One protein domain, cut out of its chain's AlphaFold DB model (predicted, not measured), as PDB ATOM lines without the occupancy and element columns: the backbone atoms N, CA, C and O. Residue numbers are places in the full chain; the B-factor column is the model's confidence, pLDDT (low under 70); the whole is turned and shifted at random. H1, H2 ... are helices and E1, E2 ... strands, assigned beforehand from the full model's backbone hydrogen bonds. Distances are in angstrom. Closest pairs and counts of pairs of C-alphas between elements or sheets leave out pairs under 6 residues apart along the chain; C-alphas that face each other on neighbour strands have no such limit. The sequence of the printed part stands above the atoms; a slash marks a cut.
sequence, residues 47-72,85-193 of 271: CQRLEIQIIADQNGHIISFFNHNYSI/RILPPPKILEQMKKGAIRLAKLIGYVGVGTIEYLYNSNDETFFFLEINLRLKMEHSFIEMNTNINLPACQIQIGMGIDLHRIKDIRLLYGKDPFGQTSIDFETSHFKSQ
ATOM      1  N   CYS A  47      96.148  94.439 -39.591       86.38
ATOM      2  CA  CYS A  47      95.649  93.882 -38.340       86.38
ATOM      3  C   CYS A  47      95.239  94.971 -37.351       86.38
ATOM      4  O   CYS A  47      95.911  95.992 -37.203       86.38
ATOM      5  N   GLN A  48      94.187  94.692 -36.593       85.81
ATOM      6  CA  GLN A  48      93.748  95.499 -35.466       85.81
ATOM      7  C   GLN A  48      94.285  94.902 -34.164       85.81
ATOM      8  O   GLN A  48      94.267  93.685 -33.969       85.81
ATOM      9  N   ARG A  49      94.770  95.754 -33.254       87.38
ATOM     10  CA  ARG A  49      95.144  95.333 -31.896       87.38
ATOM     11  C   ARG A  49      93.874  95.191 -31.068       87.38
ATOM     12  O   ARG A  49      93.149  96.166 -30.869       87.38
ATOM     13  N   LEU A  50      93.629  93.977 -30.600       88.69
ATOM     14  CA  LEU A  50      92.496  93.619 -29.762       88.69
ATOM     15  C   LEU A  50      92.986  93.137 -28.405       88.69
ATOM     16  O   LEU A  50      94.027  92.490 -28.302       88.69
ATOM     17  N   GLU A  51      92.222  93.448 -27.365       90.25
ATOM     18  CA  GLU A  51      92.636  93.225 -25.985       90.25
ATOM     19  C   GLU A  51      91.567  92.433 -25.232       90.25
ATOM     20  O   GLU A  51      90.379  92.764 -25.251       90.25
ATOM     21  N   ILE A  52      92.007  91.361 -24.580       92.75
ATOM     22  CA  ILE A  52      91.197  90.538 -23.692       92.75
ATOM     23  C   ILE A  52      91.662  90.809 -22.271       92.75
ATOM     24  O   ILE A  52      92.810  90.538 -21.913       92.75
ATOM     25  N   GLN A  53      90.756  91.336 -21.461       93.88
ATOM     26  CA  GLN A  53      90.977  91.513 -20.040       93.88
ATOM     27  C   GLN A  53      90.833  90.159 -19.343       93.88
ATOM     28  O   GLN A  53      89.906  89.402 -19.639       93.88
ATOM     29  N   ILE A  54      91.744  89.866 -18.420       95.19
ATOM     30  CA  ILE A  54      91.706  88.692 -17.550       95.19
ATOM     31  C   ILE A  54      91.739  89.119 -16.082       95.19
ATOM     32  O   ILE A  54      92.385  90.109 -15.720       95.19
ATOM     33  N   ILE A  55      91.039  88.357 -15.247       96.25
ATOM     34  CA  ILE A  55      91.078  88.461 -13.786       96.25
ATOM     35  C   ILE A  55      91.200  87.037 -13.246       96.25
ATOM     36  O   ILE A  55      90.425  86.170 -13.649       96.25
ATOM     37  N   ALA A  56      92.186  86.797 -12.387       97.00
ATOM     38  CA  ALA A  56      92.568  85.471 -11.915       97.00
ATOM     39  C   ALA A  56      92.766  85.459 -10.395       97.00
ATOM     40  O   ALA A  56      93.468  86.330  -9.882       97.00
ATOM     41  N   ASP A  57      92.190  84.488  -9.684       97.25
ATOM     42  CA  ASP A  57      92.447  84.284  -8.251       97.25
ATOM     43  C   ASP A  57      93.533  83.228  -7.978       97.25
ATOM     44  O   ASP A  57      94.081  82.605  -8.886       97.25
ATOM     45  N   GLN A  58      93.863  83.042  -6.697       96.19
ATOM     46  CA  GLN A  58      94.885  82.091  -6.242       96.19
ATOM     47  C   GLN A  58      94.456  80.623  -6.384       96.19
ATOM     48  O   GLN A  58      95.305  79.735  -6.358       96.19
ATOM     49  N   ASN A  59      93.159  80.366  -6.562       94.19
ATOM     50  CA  ASN A  59      92.577  79.031  -6.653       94.19
ATOM     51  C   ASN A  59      92.397  78.563  -8.107       94.19
ATOM     52  O   ASN A  59      91.798  77.519  -8.364       94.19
ATOM     53  N   GLY A  60      92.959  79.304  -9.067       91.62
ATOM     54  CA  GLY A  60      92.976  78.939 -10.482       91.62
ATOM     55  C   GLY A  60      91.698  79.307 -11.237       91.62
ATOM     56  O   GLY A  60      91.574  78.958 -12.417       91.62
ATOM     57  N   HIS A  61      90.766  80.032 -10.607       95.56
ATOM     58  CA  HIS A  61      89.626  80.594 -11.318       95.56
ATOM     59  C   HIS A  61      90.086  81.800 -12.127       95.56
ATOM     60  O   HIS A  61      90.748  82.702 -11.612       95.56
ATOM     61  N   ILE A  62      89.712  81.825 -13.404       95.81
ATOM     62  CA  ILE A  62      90.045  82.914 -14.318       95.81
ATOM     63  C   ILE A  62      88.800  83.273 -15.110       95.81
ATOM     64  O   ILE A  62      88.181  82.409 -15.733       95.81
ATOM     65  N   ILE A  63      88.488  84.560 -15.143       94.69
ATOM     66  CA  ILE A  63      87.472  85.120 -16.029       94.69
ATOM     67  C   ILE A  63      88.142  85.955 -17.111       94.69
ATOM     68  O   ILE A  63      89.216  86.526 -16.909       94.69
ATOM     69  N   SER A  64      87.500  86.023 -18.276       92.69
ATOM     70  CA  SER A  64      87.969  86.862 -19.371       92.69
ATOM     71  C   SER A  64      86.823  87.581 -20.058       92.69
ATOM     72  O   SER A  64      85.730  87.037 -20.232       92.69
ATOM     73  N   PHE A  65      87.081  88.809 -20.482       88.81
ATOM     74  CA  PHE A  65      86.119  89.595 -21.235       88.81
ATOM     75  C   PHE A  65      86.825  90.516 -22.223       88.81
ATOM     76  O   PHE A  65      88.004  90.836 -22.093       88.81
ATOM     77  N   PHE A  66      86.100  90.868 -23.278       82.75
ATOM     78  CA  PHE A  66      86.620  91.701 -24.349       82.75
ATOM     79  C   PHE A  66      86.264  93.152 -24.074       82.75
ATOM     80  O   PHE A  66      85.118  93.439 -23.733       82.75
ATOM     81  N   ASN A  67      87.238  94.041 -24.240       68.00
ATOM     82  CA  ASN A  67      87.006  95.470 -24.131       68.00
ATOM     83  C   ASN A  67      86.621  96.038 -25.507       68.00
ATOM     84  O   ASN A  67      87.461  96.131 -26.406       68.00
ATOM     85  N   HIS A  68      85.348  96.392 -25.680       62.28
ATOM     86  CA  HIS A  68      84.839  96.983 -26.913       62.28
ATOM     87  C   HIS A  68      84.981  98.510 -26.829       62.28
ATOM     88  O   HIS A  68      84.198  99.152 -26.145       62.28
ATOM     89  N   ASN A  69      85.939  99.065 -27.580       54.34
ATOM     90  CA  ASN A  69      86.185 100.494 -27.873       54.34
ATOM     91  C   ASN A  69      87.337 101.172 -27.114       54.34
ATOM     92  O   ASN A  69      87.298 101.403 -25.917       54.34
ATOM     93  N   TYR A  70      88.330 101.604 -27.893       50.50
ATOM     94  CA  TYR A  70      89.308 102.637 -27.535       50.50
ATOM     95  C   TYR A  70      89.073 103.841 -28.462       50.50
ATOM     96  O   TYR A  70      89.980 104.236 -29.191       50.50
ATOM     97  N   SER A  71      87.839 104.361 -28.554       37.56
ATOM     98  CA  SER A  71      87.544 105.459 -29.495       37.56
ATOM     99  C   SER A  71      88.091 106.814 -29.040       37.56
ATOM    100  O   SER A  71      88.033 107.768 -29.801       37.56
ATOM    101  N   ILE A  72      88.656 106.927 -27.836       39.31
ATOM    102  CA  ILE A  72      89.219 108.186 -27.345       39.31
ATOM    103  C   ILE A  72      90.516 107.878 -26.605       39.31
ATOM    104  O   ILE A  72      90.493 107.667 -25.400       39.31
ATOM    105  N   ARG A  85      86.843 100.084 -35.674       62.22
ATOM    106  CA  ARG A  85      87.383  98.756 -35.371       62.22
ATOM    107  C   ARG A  85      86.312  97.732 -35.710       62.22
ATOM    108  O   ARG A  85      85.180  97.838 -35.248       62.22
ATOM    109  N   ILE A  86      86.683  96.744 -36.516       70.94
ATOM    110  CA  ILE A  86      85.780  95.679 -36.938       70.94
ATOM    111  C   ILE A  86      85.773  94.659 -35.808       70.94
ATOM    112  O   ILE A  86      86.805  94.066 -35.486       70.94
ATOM    113  N   LEU A  87      84.612  94.473 -35.187       81.44
ATOM    114  CA  LEU A  87      84.451  93.486 -34.130       81.44
ATOM    115  C   LEU A  87      84.641  92.072 -34.710       81.44
ATOM    116  O   LEU A  87      84.032  91.762 -35.737       81.44
ATOM    117  N   PRO A  88      85.443  91.192 -34.079       87.62
ATOM    118  CA  PRO A  88      85.520  89.805 -34.507       87.62
ATOM    119  C   PRO A  88      84.160  89.111 -34.395       87.62
ATOM    120  O   PRO A  88      83.413  89.386 -33.448       87.62
ATOM    121  N   PRO A  89      83.861  88.143 -35.276       91.38
ATOM    122  CA  PRO A  89      82.705  87.279 -35.111       91.38
ATOM    123  C   PRO A  89      82.683  86.645 -33.709       91.38
ATOM    124  O   PRO A  89      83.748  86.290 -33.187       91.38
ATOM    125  N   PRO A  90      81.501  86.415 -33.102       90.75
ATOM    126  CA  PRO A  90      81.393  85.881 -31.741       90.75
ATOM    127  C   PRO A  90      82.220  84.610 -31.504       90.75
ATOM    128  O   PRO A  90      82.862  84.472 -30.465       90.75
ATOM    129  N   LYS A  91      82.279  83.722 -32.504       93.56
ATOM    130  CA  LYS A  91      83.079  82.491 -32.473       93.56
ATOM    131  C   LYS A  91      84.580  82.766 -32.339       93.56
ATOM    132  O   LYS A  91      85.253  82.102 -31.553       93.56
ATOM    133  N   ILE A  92      85.108  83.734 -33.089       94.19
ATOM    134  CA  ILE A  92      86.520  84.131 -33.009       94.19
ATOM    135  C   ILE A  92      86.796  84.773 -31.654       94.19
ATOM    136  O   ILE A  92      87.762  84.416 -30.981       94.19
ATOM    137  N   LEU A  93      85.906  85.654 -31.199       92.12
ATOM    138  CA  LEU A  93      86.058  86.310 -29.909       92.12
ATOM    139  C   LEU A  93      86.075  85.311 -28.742       92.12
ATOM    140  O   LEU A  93      86.870  85.445 -27.810       92.12
ATOM    141  N   GLU A  94      85.229  84.285 -28.797       92.31
ATOM    142  CA  GLU A  94      85.221  83.197 -27.822       92.31
ATOM    143  C   GLU A  94      86.537  82.404 -27.844       92.31
ATOM    144  O   GLU A  94      87.091  82.096 -26.788       92.31
ATOM    145  N   GLN A  95      87.089  82.123 -29.029       95.25
ATOM    146  CA  GLN A  95      88.400  81.480 -29.155       95.25
ATOM    147  C   GLN A  95      89.520  82.339 -28.555       95.25
ATOM    148  O   GLN A  95      90.371  81.809 -27.841       95.25
ATOM    149  N   MET A  96      89.497  83.656 -28.775       95.50
ATOM    150  CA  MET A  96      90.459  84.594 -28.185       95.50
ATOM    151  C   MET A  96      90.369  84.610 -26.654       95.50
ATOM    152  O   MET A  96      91.396  84.543 -25.973       95.50
ATOM    153  N   LYS A  97      89.149  84.636 -26.101       94.62
ATOM    154  CA  LYS A  97      88.888  84.541 -24.654       94.62
ATOM    155  C   LYS A  97      89.397  83.223 -24.066       94.62
ATOM    156  O   LYS A  97      90.150  83.230 -23.095       94.62
ATOM    157  N   LYS A  98      89.078  82.086 -24.694       94.81
ATOM    158  CA  LYS A  98      89.576  80.762 -24.274       94.81
ATOM    159  C   LYS A  98      91.100  80.672 -24.351       94.81
ATOM    160  O   LYS A  98      91.725  80.137 -23.438       94.81
ATOM    161  N   GLY A  99      91.706  81.228 -25.401       96.06
ATOM    162  CA  GLY A  99      93.159  81.331 -25.539       96.06
ATOM    163  C   GLY A  99      93.792  82.153 -24.416       96.06
ATOM    164  O   GLY A  99      94.794  81.734 -23.839       96.06
ATOM    165  N   ALA A 100      93.157  83.269 -24.048       95.81
ATOM    166  CA  ALA A 100      93.601  84.132 -22.959       95.81
ATOM    167  C   ALA A 100      93.549  83.410 -21.601       95.81
ATOM    168  O   ALA A 100      94.543  83.388 -20.874       95.81
ATOM    169  N   ILE A 101      92.433  82.738 -21.300       95.31
ATOM    170  CA  ILE A 101      92.280  81.912 -20.092       95.31
ATOM    171  C   ILE A 101      93.337  80.805 -20.062       95.31
ATOM    172  O   ILE A 101      94.005  80.615 -19.049       95.31
ATOM    173  N   ARG A 102      93.529  80.086 -21.173       96.06
ATOM    174  CA  ARG A 102      94.516  79.003 -21.263       96.06
ATOM    175  C   ARG A 102      95.938  79.505 -21.010       96.06
ATOM    176  O   ARG A 102      96.685  78.835 -20.305       96.06
ATOM    177  N   LEU A 103      96.314  80.657 -21.570       96.25
ATOM    178  CA  LEU A 103      97.627  81.257 -21.334       96.25
ATOM    179  C   LEU A 103      97.804  81.650 -19.860       96.25
ATOM    180  O   LEU A 103      98.832  81.329 -19.274       96.25
ATOM    181  N   ALA A 104      96.794  82.282 -19.257       95.50
ATOM    182  CA  ALA A 104      96.811  82.657 -17.845       95.50
ATOM    183  C   ALA A 104      96.919  81.433 -16.915       95.50
ATOM    184  O   ALA A 104      97.742  81.441 -16.000       95.50
ATOM    185  N   LYS A 105      96.168  80.355 -17.199       95.00
ATOM    186  CA  LYS A 105      96.272  79.063 -16.492       95.00
ATOM    187  C   LYS A 105      97.687  78.487 -16.601       95.00
ATOM    188  O   LYS A 105      98.253  78.067 -15.600       95.00
ATOM    189  N   LEU A 106      98.271  78.495 -17.804       96.06
ATOM    190  CA  LEU A 106      99.595  77.916 -18.064       96.06
ATOM    191  C   LEU A 106     100.711  78.588 -17.254       96.06
ATOM    192  O   LEU A 106     101.636  77.907 -16.822       96.06
ATOM    193  N   ILE A 107     100.633  79.905 -17.059       95.31
ATOM    194  CA  ILE A 107     101.637  80.658 -16.293       95.31
ATOM    195  C   ILE A 107     101.297  80.777 -14.800       95.31
ATOM    196  O   ILE A 107     102.043  81.429 -14.076       95.31
ATOM    197  N   GLY A 108     100.180  80.195 -14.346       95.38
ATOM    198  CA  GLY A 108      99.709  80.325 -12.964       95.38
ATOM    199  C   GLY A 108      99.445  81.778 -12.563       95.38
ATOM    200  O   GLY A 108      99.854  82.199 -11.484       95.38
ATOM    201  N   TYR A 109      98.844  82.573 -13.456       96.44
ATOM    202  CA  TYR A 109      98.651  84.000 -13.203       96.44
ATOM    203  C   TYR A 109      97.656  84.257 -12.070       96.44
ATOM    204  O   TYR A 109      96.604  83.627 -12.019       96.44
ATOM    205  N   VAL A 110      97.960  85.249 -11.230       97.12
ATOM    206  CA  VAL A 110      97.090  85.764 -10.168       97.12
ATOM    207  C   VAL A 110      97.041  87.284 -10.289       97.12
ATOM    208  O   VAL A 110      98.082  87.941 -10.343       97.12
ATOM    209  N   GLY A 111      95.837  87.850 -10.315       96.00
ATOM    210  CA  GLY A 111      95.600  89.288 -10.413       96.00
ATOM    211  C   GLY A 111      94.845  89.695 -11.676       96.00
ATOM    212  O   GLY A 111      94.126  88.910 -12.290       96.00
ATOM    213  N   VAL A 112      94.995  90.964 -12.051       95.31
ATOM    214  CA  VAL A 112      94.307  91.598 -13.183       95.31
ATOM    215  C   VAL A 112      95.320  91.846 -14.294       95.31
ATOM    216  O   VAL A 112      96.403  92.364 -14.034       95.31
ATOM    217  N   GLY A 113      95.017  91.456 -15.529       94.31
ATOM    218  CA  GLY A 113      95.958  91.601 -16.642       94.31
ATOM    219  C   GLY A 113      95.276  91.647 -17.998       94.31
ATOM    220  O   GLY A 113      94.085  91.386 -18.121       94.31
ATOM    221  N   THR A 114      96.036  91.967 -19.033       93.62
ATOM    222  CA  THR A 114      95.508  92.096 -20.392       93.62
ATOM    223  C   THR A 114      96.322  91.237 -21.344       93.62
ATOM    224  O   THR A 114      97.550  91.313 -21.364       93.62
ATOM    225  N   ILE A 115      95.641  90.426 -22.146       94.19
ATOM    226  CA  ILE A 115      96.242  89.650 -23.228       94.19
ATOM    227  C   ILE A 115      95.879  90.312 -24.541       94.19
ATOM    228  O   ILE A 115      94.717  90.621 -24.802       94.19
ATOM    229  N   GLU A 116      96.884  90.513 -25.374       91.88
ATOM    230  CA  GLU A 116      96.724  91.241 -26.612       91.88
ATOM    231  C   GLU A 116      96.922  90.360 -27.821       91.88
ATOM    232  O   GLU A 116      97.809  89.502 -27.874       91.88
ATOM    233  N   TYR A 117      96.113  90.651 -28.825       92.50
ATOM    234  CA  TYR A 117      96.095  89.954 -30.084       92.50
ATOM    235  C   TYR A 117      96.177  90.943 -31.240       92.50
ATOM    236  O   TYR A 117      95.673  92.063 -31.170       92.50
ATOM    237  N   LEU A 118      96.787  90.496 -32.329       90.81
ATOM    238  CA  LEU A 118      96.607  91.073 -33.653       90.81
ATOM    239  C   LEU A 118      95.497  90.296 -34.351       90.81
ATOM    240  O   LEU A 118      95.616  89.082 -34.476       90.81
ATOM    241  N   TYR A 119      94.445  90.977 -34.787       91.00
ATOM    242  CA  TYR A 119      93.315  90.389 -35.504       91.00
ATOM    243  C   TYR A 119      93.253  90.917 -36.936       91.00
ATOM    244  O   TYR A 119      93.216  92.128 -37.143       91.00
ATOM    245  N   ASN A 120      93.224  90.013 -37.912       90.62
ATOM    246  CA  ASN A 120      93.003  90.322 -39.316       90.62
ATOM    247  C   ASN A 120      91.533  90.049 -39.662       90.62
ATOM    248  O   ASN A 120      91.101  88.897 -39.669       90.62
ATOM    249  N   SER A 121      90.783  91.105 -39.978       88.19
ATOM    250  CA  SER A 121      89.360  91.016 -40.314       88.19
ATOM    251  C   SER A 121      89.076  90.385 -41.675       88.19
ATOM    252  O   SER A 121      87.974  89.893 -41.871       88.19
ATOM    253  N   ASN A 122      90.033  90.395 -42.609       88.50
ATOM    254  CA  ASN A 122      89.826  89.847 -43.954       88.50
ATOM    255  C   ASN A 122      89.787  88.315 -43.943       88.50
ATOM    256  O   ASN A 122      89.019  87.704 -44.681       88.50
ATOM    257  N   ASP A 123      90.607  87.715 -43.081       90.19
ATOM    258  CA  ASP A 123      90.832  86.268 -43.044       90.19
ATOM    259  C   ASP A 123      90.267  85.644 -41.752       90.19
ATOM    260  O   ASP A 123      90.427  84.447 -41.520       90.19
ATOM    261  N   GLU A 124      89.692  86.468 -40.867       91.50
ATOM    262  CA  GLU A 124      89.232  86.117 -39.514       91.50
ATOM    263  C   GLU A 124      90.303  85.417 -38.649       91.50
ATOM    264  O   GLU A 124      90.005  84.620 -37.756       91.50
ATOM    265  N   THR A 125      91.581  85.724 -38.890       92.19
ATOM    266  CA  THR A 125      92.709  85.141 -38.151       92.19
ATOM    267  C   THR A 125      93.189  86.065 -37.041       92.19
ATOM    268  O   THR A 125      93.157  87.289 -37.165       92.19
ATOM    269  N   PHE A 126      93.674  85.487 -35.939       93.50
ATOM    270  CA  PHE A 126      94.276  86.251 -34.851       93.50
ATOM    271  C   PHE A 126      95.569  85.618 -34.339       93.50
ATOM    272  O   PHE A 126      95.748  84.400 -34.364       93.50
ATOM    273  N   PHE A 127      96.471  86.461 -33.841       93.31
ATOM    274  CA  PHE A 127      97.792  86.074 -33.354       93.31
ATOM    275  C   PHE A 127      98.057  86.718 -32.001       93.31
ATOM    276  O   PHE A 127      97.809  87.907 -31.827       93.31
ATOM    277  N   PHE A 128      98.580  85.950 -31.046       94.00
ATOM    278  CA  PHE A 128      99.045  86.502 -29.773       94.00
ATOM    279  C   PHE A 128     100.176  87.513 -30.011       94.00
ATOM    280  O   PHE A 128     101.103  87.235 -30.774       94.00
ATOM    281  N   LEU A 129     100.098  88.667 -29.348       89.44
ATOM    282  CA  LEU A 129     101.091  89.733 -29.446       89.44
ATOM    283  C   LEU A 129     101.915  89.856 -28.167       89.44
ATOM    284  O   LEU A 129     103.139  89.721 -28.196       89.44
ATOM    285  N   GLU A 130     101.254  90.156 -27.054       88.31
ATOM    286  CA  GLU A 130     101.898  90.337 -25.759       88.31
ATOM    287  C   GLU A 130     100.910  90.141 -24.610       88.31
ATOM    288  O   GLU A 130      99.692  90.073 -24.793       88.31
ATOM    289  N   ILE A 131     101.469  90.037 -23.409       91.19
ATOM    290  CA  ILE A 131     100.722  89.993 -22.163       91.19
ATOM    291  C   ILE A 131     101.191  91.137 -21.268       91.19
ATOM    292  O   ILE A 131     102.386  91.335 -21.057       91.19
ATOM    293  N   ASN A 132     100.233  91.888 -20.744       91.00
ATOM    294  CA  ASN A 132     100.450  92.969 -19.802       91.00
ATOM    295  C   ASN A 132      99.902  92.534 -18.442       91.00
ATOM    296  O   ASN A 132      98.703  92.608 -18.189       91.00
ATOM    297  N   LEU A 133     100.793  92.071 -17.563       89.56
ATOM    298  CA  LEU A 133     100.473  91.600 -16.205       89.56
ATOM    299  C   LEU A 133     100.334  92.757 -15.201       89.56
ATOM    300  O   LEU A 133     100.764  92.675 -14.054       89.56
ATOM    301  N   ARG A 134      99.811  93.886 -15.674       87.81
ATOM    302  CA  ARG A 134      99.574  95.086 -14.880       87.81
ATOM    303  C   ARG A 134      98.296  95.745 -15.350       87.81
ATOM    304  O   ARG A 134      97.963  95.677 -16.535       87.81
ATOM    305  N   LEU A 135      97.637  96.433 -14.429       86.25
ATOM    306  CA  LEU A 135      96.528  97.298 -14.775       86.25
ATOM    307  C   LEU A 135      97.026  98.416 -15.697       86.25
ATOM    308  O   LEU A 135      98.063  99.036 -15.441       86.25
ATOM    309  N   LYS A 136      96.312  98.633 -16.798       84.12
ATOM    310  CA  LYS A 136      96.637  99.692 -17.750       84.12
ATOM    311  C   LYS A 136      95.912 100.989 -17.405       84.12
ATOM    312  O   LYS A 136      94.957 100.977 -16.635       84.12
ATOM    313  N   MET A 137      96.346 102.107 -17.980       81.38
ATOM    314  CA  MET A 137      95.720 103.414 -17.740       81.38
ATOM    315  C   MET A 137      94.251 103.425 -18.190       81.38
ATOM    316  O   MET A 137      93.404 104.022 -17.544       81.38
ATOM    317  N   GLU A 138      93.939 102.666 -19.234       80.50
ATOM    318  CA  GLU A 138      92.639 102.583 -19.897       80.50
ATOM    319  C   GLU A 138      91.611 101.721 -19.137       80.50
ATOM    320  O   GLU A 138      90.505 101.489 -19.628       80.50
ATOM    321  N   HIS A 139      91.947 101.238 -17.936       82.38
ATOM    322  CA  HIS A 139      91.064 100.382 -17.145       82.38
ATOM    323  C   HIS A 139      89.743 101.063 -16.778       82.38
ATOM    324  O   HIS A 139      88.727 100.380 -16.743       82.38
ATOM    325  N   SER A 140      89.714 102.385 -16.580       84.12
ATOM    326  CA  SER A 140      88.494 103.116 -16.202       84.12
ATOM    327  C   SER A 140      87.348 102.920 -17.202       84.12
ATOM    328  O   SER A 140      86.185 102.853 -16.815       84.12
ATOM    329  N   PHE A 141      87.666 102.754 -18.489       80.38
ATOM    330  CA  PHE A 141      86.662 102.459 -19.511       80.38
ATOM    331  C   PHE A 141      86.083 101.044 -19.361       80.38
ATOM    332  O   PHE A 141      84.884 100.824 -19.541       80.38
ATOM    333  N   ILE A 142      86.923 100.078 -18.987       83.00
ATOM    334  CA  ILE A 142      86.478  98.720 -18.672       83.00
ATOM    335  C   ILE A 142      85.536  98.745 -17.470       83.00
ATOM    336  O   ILE A 142      84.482  98.110 -17.518       83.00
ATOM    337  N   GLU A 143      85.890  99.479 -16.416       88.81
ATOM    338  CA  GLU A 143      85.058  99.582 -15.213       88.81
ATOM    339  C   GLU A 143      83.677 100.136 -15.543       88.81
ATOM    340  O   GLU A 143      82.679  99.578 -15.102       88.81
ATOM    341  N   MET A 144      83.609 101.168 -16.386       84.75
ATOM    342  CA  MET A 144      82.348 101.791 -16.786       84.75
ATOM    343  C   MET A 144      81.427 100.830 -17.550       84.75
ATOM    344  O   MET A 144      80.221 100.820 -17.326       84.75
ATOM    345  N   ASN A 145      81.981  99.992 -18.429       81.62
ATOM    346  CA  ASN A 145      81.172  99.051 -19.210       81.62
ATOM    347  C   ASN A 145      80.791  97.788 -18.431       81.62
ATOM    348  O   ASN A 145      79.755  97.178 -18.696       81.62
ATOM    349  N   THR A 146      81.646  97.359 -17.502       83.19
ATOM    350  CA  THR A 146      81.473  96.091 -16.777       83.19
ATOM    351  C   THR A 146      80.902  96.265 -15.374       83.19
ATOM    352  O   THR A 146      80.429  95.289 -14.796       83.19
ATOM    353  N   ASN A 147      80.916  97.486 -14.834       89.12
ATOM    354  CA  ASN A 147      80.663  97.803 -13.427       89.12
ATOM    355  C   ASN A 147      81.574  97.029 -12.455       89.12
ATOM    356  O   ASN A 147      81.166  96.706 -11.341       89.12
ATOM    357  N   ILE A 148      82.805  96.723 -12.879       92.06
ATOM    358  CA  ILE A 148      83.821  96.059 -12.055       92.06
ATOM    359  C   ILE A 148      84.892  97.071 -11.675       92.06
ATOM    360  O   ILE A 148      85.538  97.628 -12.557       92.06
ATOM    361  N   ASN A 149      85.149  97.247 -10.381       94.81
ATOM    362  CA  ASN A 149      86.299  98.012  -9.918       94.81
ATOM    363  C   ASN A 149      87.560  97.131  -9.968       94.81
ATOM    364  O   ASN A 149      87.776  96.258  -9.119       94.81
ATOM    365  N   LEU A 150      88.390  97.326 -10.991       94.31
ATOM    366  CA  LEU A 150      89.560  96.497 -11.268       94.31
ATOM    367  C   LEU A 150      90.678  96.656 -10.220       94.31
ATOM    368  O   LEU A 150      91.182  95.622  -9.770       94.31
ATOM    369  N   PRO A 151      91.054  97.870  -9.755       96.19
ATOM    370  CA  PRO A 151      91.967  98.034  -8.627       96.19
ATOM    371  C   PRO A 151      91.480  97.327  -7.358       96.19
ATOM    372  O   PRO A 151      92.256  96.635  -6.698       96.19
ATOM    373  N   ALA A 152      90.189  97.440  -7.025       96.81
ATOM    374  CA  ALA A 152      89.625  96.773  -5.855       96.81
ATOM    375  C   ALA A 152      89.641  95.247  -6.009       96.81
ATOM    376  O   ALA A 152      89.935  94.546  -5.040       96.81
ATOM    377  N   CYS A 153      89.361  94.721  -7.206       96.44
ATOM    378  CA  CYS A 153      89.517  93.296  -7.495       96.44
ATOM    379  C   CYS A 153      90.965  92.848  -7.275       96.44
ATOM    380  O   CYS A 153      91.195  91.834  -6.625       96.44
ATOM    381  N   GLN A 154      91.948  93.618  -7.753       96.31
ATOM    382  CA  GLN A 154      93.364  93.294  -7.588       96.31
ATOM    383  C   GLN A 154      93.779  93.226  -6.108       96.31
ATOM    384  O   GLN A 154      94.495  92.302  -5.722       96.31
ATOM    385  N   ILE A 155      93.293  94.150  -5.270       97.44
ATOM    386  CA  ILE A 155      93.531  94.124  -3.817       97.44
ATOM    387  C   ILE A 155      92.874  92.892  -3.178       97.44
ATOM    388  O   ILE A 155      93.537  92.161  -2.449       97.44
ATOM    389  N   GLN A 156      91.598  92.626  -3.476       98.19
ATOM    390  CA  GLN A 156      90.861  91.479  -2.927       98.19
ATOM    391  C   GLN A 156      91.518  90.141  -3.295       98.19
ATOM    392  O   GLN A 156      91.699  89.278  -2.438       98.19
ATOM    393  N   ILE A 157      91.957  89.993  -4.545       97.62
ATOM    394  CA  ILE A 157      92.719  88.827  -5.011       97.62
ATOM    395  C   ILE A 157      94.058  88.718  -4.272       97.62
ATOM    396  O   ILE A 157      94.459  87.625  -3.863       97.62
ATOM    397  N   GLY A 158      94.743  89.844  -4.052       96.31
ATOM    398  CA  GLY A 158      95.963  89.901  -3.244       96.31
ATOM    399  C   GLY A 158      95.751  89.442  -1.798       96.31
ATOM    400  O   GLY A 158      96.654  88.861  -1.204       96.31
ATOM    401  N   MET A 159      94.544  89.625  -1.258       97.81
ATOM    402  CA  MET A 159      94.130  89.124   0.059       97.81
ATOM    403  C   MET A 159      93.705  87.643   0.057       97.81
ATOM    404  O   MET A 159      93.322  87.127   1.105       97.81
ATOM    405  N   GLY A 160      93.745  86.958  -1.089       96.88
ATOM    406  CA  GLY A 160      93.312  85.563  -1.218       96.88
ATOM    407  C   GLY A 160      91.794  85.386  -1.300       96.88
ATOM    408  O   GLY A 160      91.285  84.311  -0.994       96.88
ATOM    409  N   ILE A 161      91.050  86.432  -1.675       97.44
ATOM    410  CA  ILE A 161      89.605  86.330  -1.895       97.44
ATOM    411  C   ILE A 161      89.348  85.726  -3.278       97.44
ATOM    412  O   ILE A 161      89.778  86.270  -4.295       97.44
ATOM    413  N   ASP A 162      88.597  84.627  -3.303       96.94
ATOM    414  CA  ASP A 162      88.190  83.957  -4.539       96.94
ATOM    415  C   ASP A 162      87.282  84.823  -5.408       96.94
ATOM    416  O   ASP A 162      86.420  85.545  -4.898       96.94
ATOM    417  N   LEU A 163      87.377  84.660  -6.731       96.88
ATOM    418  CA  LEU A 163      86.576  85.430  -7.688       96.88
ATOM    419  C   LEU A 163      85.076  85.327  -7.407       96.88
ATOM    420  O   LEU A 163      84.361  86.321  -7.481       96.88
ATOM    421  N   HIS A 164      84.589  84.141  -7.030       96.44
ATOM    422  CA  HIS A 164      83.168  83.934  -6.752       96.44
ATOM    423  C   HIS A 164      82.690  84.649  -5.481       96.44
ATOM    424  O   HIS A 164      81.486  84.699  -5.251       96.44
ATOM    425  N   ARG A 165      83.590  85.194  -4.655       96.81
ATOM    426  CA  ARG A 165      83.268  85.967  -3.445       96.81
ATOM    427  C   ARG A 165      83.426  87.473  -3.638       96.81
ATOM    428  O   ARG A 165      82.996  88.234  -2.777       96.81
ATOM    429  N   ILE A 166      84.012  87.908  -4.751       97.31
ATOM    430  CA  ILE A 166      84.152  89.328  -5.074       97.31
ATOM    431  C   ILE A 166      82.796  89.856  -5.544       97.31
ATOM    432  O   ILE A 166      82.256  89.391  -6.549       97.31
ATOM    433  N   LYS A 167      82.261  90.853  -4.831       96.69
ATOM    434  CA  LYS A 167      80.941  91.454  -5.084       96.69
ATOM    435  C   LYS A 167      80.716  91.789  -6.561       96.69
ATOM    436  O   LYS A 167      79.717  91.367  -7.136       96.69
ATOM    437  N   ASP A 168      81.649  92.515  -7.169       95.31
ATOM    438  CA  ASP A 168      81.523  92.986  -8.551       95.31
ATOM    439  C   ASP A 168      81.484  91.817  -9.546       95.31
ATOM    440  O   ASP A 168      80.682  91.814 -10.478       95.31
ATOM    441  N   ILE A 169      82.274  90.765  -9.298       95.38
ATOM    442  CA  ILE A 169      82.246  89.541 -10.105       95.38
ATOM    443  C   ILE A 169      80.915  88.811  -9.924       95.38
ATOM    444  O   ILE A 169      80.315  88.367 -10.898       95.38
ATOM    445  N   ARG A 170      80.390  88.712  -8.699       95.06
ATOM    446  CA  ARG A 170      79.078  88.087  -8.472       95.06
ATOM    447  C   ARG A 170      77.973  88.814  -9.232       95.06
ATOM    448  O   ARG A 170      77.179  88.158  -9.906       95.06
ATOM    449  N   LEU A 171      77.963  90.146  -9.188       93.69
ATOM    450  CA  LEU A 171      76.999  90.970  -9.920       93.69
ATOM    451  C   LEU A 171      77.129  90.800 -11.440       93.69
ATOM    452  O   LEU A 171      76.111  90.639 -12.114       93.69
ATOM    453  N   LEU A 172      78.356  90.734 -11.967       91.00
ATOM    454  CA  LEU A 172      78.625  90.462 -13.385       91.00
ATOM    455  C   LEU A 172      77.983  89.143 -13.864       91.00
ATOM    456  O   LEU A 172      77.468  89.056 -14.980       91.00
ATOM    457  N   TYR A 173      77.972  88.123 -13.004       91.94
ATOM    458  CA  TYR A 173      77.352  86.815 -13.257       91.94
ATOM    459  C   TYR A 173      75.895  86.711 -12.763       91.94
ATOM    460  O   TYR A 173      75.341  85.611 -12.694       91.94
ATOM    461  N   GLY A 174      75.261  87.832 -12.399       91.44
ATOM    462  CA  GLY A 174      73.865  87.869 -11.955       91.44
ATOM    463  C   GLY A 174      73.600  87.101 -10.655       91.44
ATOM    464  O   GLY A 174      72.509  86.565 -10.466       91.44
ATOM    465  N   LYS A 175      74.599  86.991  -9.775       93.69
ATOM    466  CA  LYS A 175      74.496  86.332  -8.467       93.69
ATOM    467  C   LYS A 175      74.283  87.356  -7.351       93.69
ATOM    468  O   LYS A 175      74.653  88.519  -7.482       93.69
ATOM    469  N   ASP A 176      73.728  86.891  -6.233       95.19
ATOM    470  CA  ASP A 176      73.591  87.682  -5.003       95.19
ATOM    471  C   ASP A 176      74.959  88.241  -4.565       95.19
ATOM    472  O   ASP A 176      75.853  87.426  -4.336       95.19
ATOM    473  N   PRO A 177      75.148  89.567  -4.420       95.19
ATOM    474  CA  PRO A 177      76.435  90.186  -4.083       95.19
ATOM    475  C   PRO A 177      77.063  89.706  -2.767       95.19
ATOM    476  O   PRO A 177      78.278  89.820  -2.619       95.19
ATOM    477  N   PHE A 178      76.272  89.172  -1.830       95.00
ATOM    478  CA  PHE A 178      76.754  88.684  -0.528       95.00
ATOM    479  C   PHE A 178      76.767  87.155  -0.412       95.00
ATOM    480  O   PHE A 178      77.180  86.603   0.611       95.00
ATOM    481  N   GLY A 179      76.336  86.460  -1.466       93.44
ATOM    482  CA  GLY A 179      76.305  85.008  -1.498       93.44
ATOM    483  C   GLY A 179      77.706  84.390  -1.511       93.44
ATOM    484  O   GLY A 179      78.685  84.997  -1.940       93.44
ATOM    485  N   GLN A 180      77.787  83.135  -1.078       93.81
ATOM    486  CA  GLN A 180      79.040  82.364  -1.022       93.81
ATOM    487  C   GLN A 180      79.029  81.151  -1.959       93.81
ATOM    488  O   GLN A 180      79.957  80.353  -1.967       93.81
ATOM    489  N   THR A 181      77.966  80.995  -2.748       94.44
ATOM    490  CA  THR A 181      77.852  79.901  -3.711       94.44
ATOM    491  C   THR A 181      78.940  80.006  -4.773       94.44
ATOM    492  O   THR A 181      79.195  81.094  -5.300       94.44
ATOM    493  N   SER A 182      79.562  78.873  -5.102       92.69
ATOM    494  CA  SER A 182      80.537  78.789  -6.187       92.69
ATOM    495  C   SER A 182      79.901  79.186  -7.521       92.69
ATOM    496  O   SER A 182      78.714  78.946  -7.762       92.69
ATOM    497  N   ILE A 183      80.703  79.780  -8.402       93.00
ATOM    498  CA  ILE A 183      80.306  80.130  -9.767       93.00
ATOM    499  C   ILE A 183      81.140  79.273 -10.712       93.00
ATOM    500  O   ILE A 183      82.366  79.287 -10.634       93.00
ATOM    501  N   ASP A 184      80.480  78.538 -11.604       91.25
ATOM    502  CA  ASP A 184      81.164  77.868 -12.707       91.25
ATOM    503  C   ASP A 184      81.446  78.892 -13.810       91.25
ATOM    504  O   ASP A 184      80.579  79.217 -14.622       91.25
ATOM    505  N   PHE A 185      82.662  79.429 -13.813       89.75
ATOM    506  CA  PHE A 185      83.094  80.442 -14.771       89.75
ATOM    507  C   PHE A 185      83.276  79.915 -16.201       89.75
ATOM    508  O   PHE A 185      83.399  80.727 -17.117       89.75
ATOM    509  N   GLU A 186      83.307  78.594 -16.413       81.50
ATOM    510  CA  GLU A 186      83.493  78.009 -17.745       81.50
ATOM    511  C   GLU A 186      82.173  77.909 -18.512       81.50
ATOM    512  O   GLU A 186      82.153  78.122 -19.726       81.50
ATOM    513  N   THR A 187      81.076  77.623 -17.808       77.31
ATOM    514  CA  THR A 187      79.742  77.455 -18.410       77.31
ATOM    515  C   THR A 187      78.812  78.646 -18.185       77.31
ATOM    516  O   THR A 187      77.856  78.829 -18.939       77.31
ATOM    517  N   SER A 188      79.078  79.485 -17.180       77.38
ATOM    518  CA  SER A 188      78.251  80.663 -16.915       77.38
ATOM    519  C   SER A 188      78.559  81.788 -17.900       77.38
ATOM    520  O   SER A 188      79.714  82.155 -18.122       77.38
ATOM    521  N   HIS A 189      77.513  82.406 -18.437       73.62
ATOM    522  CA  HIS A 189      77.624  83.640 -19.208       73.62
ATOM    523  C   HIS A 189      77.392  84.859 -18.311       73.62
ATOM    524  O   HIS A 189      76.690  84.776 -17.301       73.62
ATOM    525  N   PHE A 190      77.988  85.997 -18.677       78.06
ATOM    526  CA  PHE A 190      77.669  87.266 -18.023       78.06
ATOM    527  C   PHE A 190      76.184  87.578 -18.185       78.06
ATOM    528  O   PHE A 190      75.574  87.207 -19.192       78.06
ATOM    529  N   LYS A 191      75.608  88.293 -17.214       69.69
ATOM    530  CA  LYS A 191      74.239  88.790 -17.348       69.69
ATOM    531  C   LYS A 191      74.177  89.690 -18.588       69.69
ATOM    532  O   LYS A 191      74.904  90.678 -18.672       69.69
ATOM    533  N   SER A 192      73.328  89.347 -19.556       52.22
ATOM    534  CA  SER A 192      73.008  90.247 -20.664       52.22
ATOM    535  C   SER A 192      72.391  91.514 -20.078       52.22
ATOM    536  O   SER A 192      71.424  91.416 -19.319       52.22
ATOM    537  N   GLN A 193      72.936  92.686 -20.404       45.62
ATOM    538  CA  GLN A 193      72.260  93.943 -20.096       45.62
ATOM    539  C   GLN A 193      70.961  93.970 -20.911       45.62
ATOM    540  O   GLN A 193      70.981  94.169 -22.122       45.62
TER     541      GLN A 193
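What this domain is: This is residues 47 to 72 and 85 to 193 of the 271 residues of the protein "Hypothetical protein" of Rotaria sp. Silwood2 (UniProt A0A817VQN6). A strongly twisted sheet of four strands curls round one long helix, H1, while three short helices, H2, H3 and H4, lie loosely grouped toward the end of the sheet where E1 ends and E3 begins. A stretch with no named element, residues 173 to 193, follows H4. The printed part has 135 residues, in the order E1 E2 H1 E3 E4 H2 H3 H4; the sheet runs E2 E1 E3 E4, antiparallel throughout, and the class is mixed, helices and strands. It is compact, with a radius of gyration of the C-alphas of 14.5 A and spans of 45 by 32 by 30 A.

How they stand to each other: Inner strands E1, residues 47 to 56, and E3, residues 111 to 120, are antiparallel at 158 degrees, with N 50 and O 117 2.9 A apart. Edge strand E2, residues 62 to 66, forms a hairpin with E1, N 63 and O 55 being 2.9 A apart. Edge strand E4, residues 125 to 132, forms a hairpin with E3, N 118 and O 127 being 2.8 A apart. H1, residues 90 to 106, is on the sheet; its closest C-alphas to E2 are Lys 97 and Ser 64, 5.8 A. H3, residues 150 to 158, is on the sheet too, with C-alphas Gln 154 and Gly 111 5.4 A apart. H1 on one face and H3 on the other give three layers, helices on both faces of a sheet. H2, residues 139 to 146, only grazes the sheet; it is close to H3 but not clearly touching, C-alphas Glu 143 and Leu 150 being 6.7 A apart, about perpendicular at 85 degrees. H4, residues 167 to 172, is not on the sheet and is near H3. In the four helices every O i to N i+4 pair is within hydrogen-bond range.

Where its parts are: E1 begins at C-alpha 47 (95.649, 93.882, -38.340) and spans 27.9 A; E3 spans 29.0 A, E4 21.4 A and E2 13.8 A. H1 spans 24.1 A from C-alpha 90 (81.393, 85.881, -31.741), H3 12.2 A, H2 10.5 A and H4 8.7 A, ending at C-alpha 172 (78.625, 90.462, -13.385).

The domain as a whole: The C-alphas farthest apart, Asn 122 and Phe 178, are 45.4 A apart. Residues 73 to 84 are not printed, and C-alphas 72 and 85 are 12.5 A apart across this cut, in the link from E2 to H1. Of the links printed whole, none is long. Confidence is under 70 at residues 67 to 72, 85 and 191 to 193.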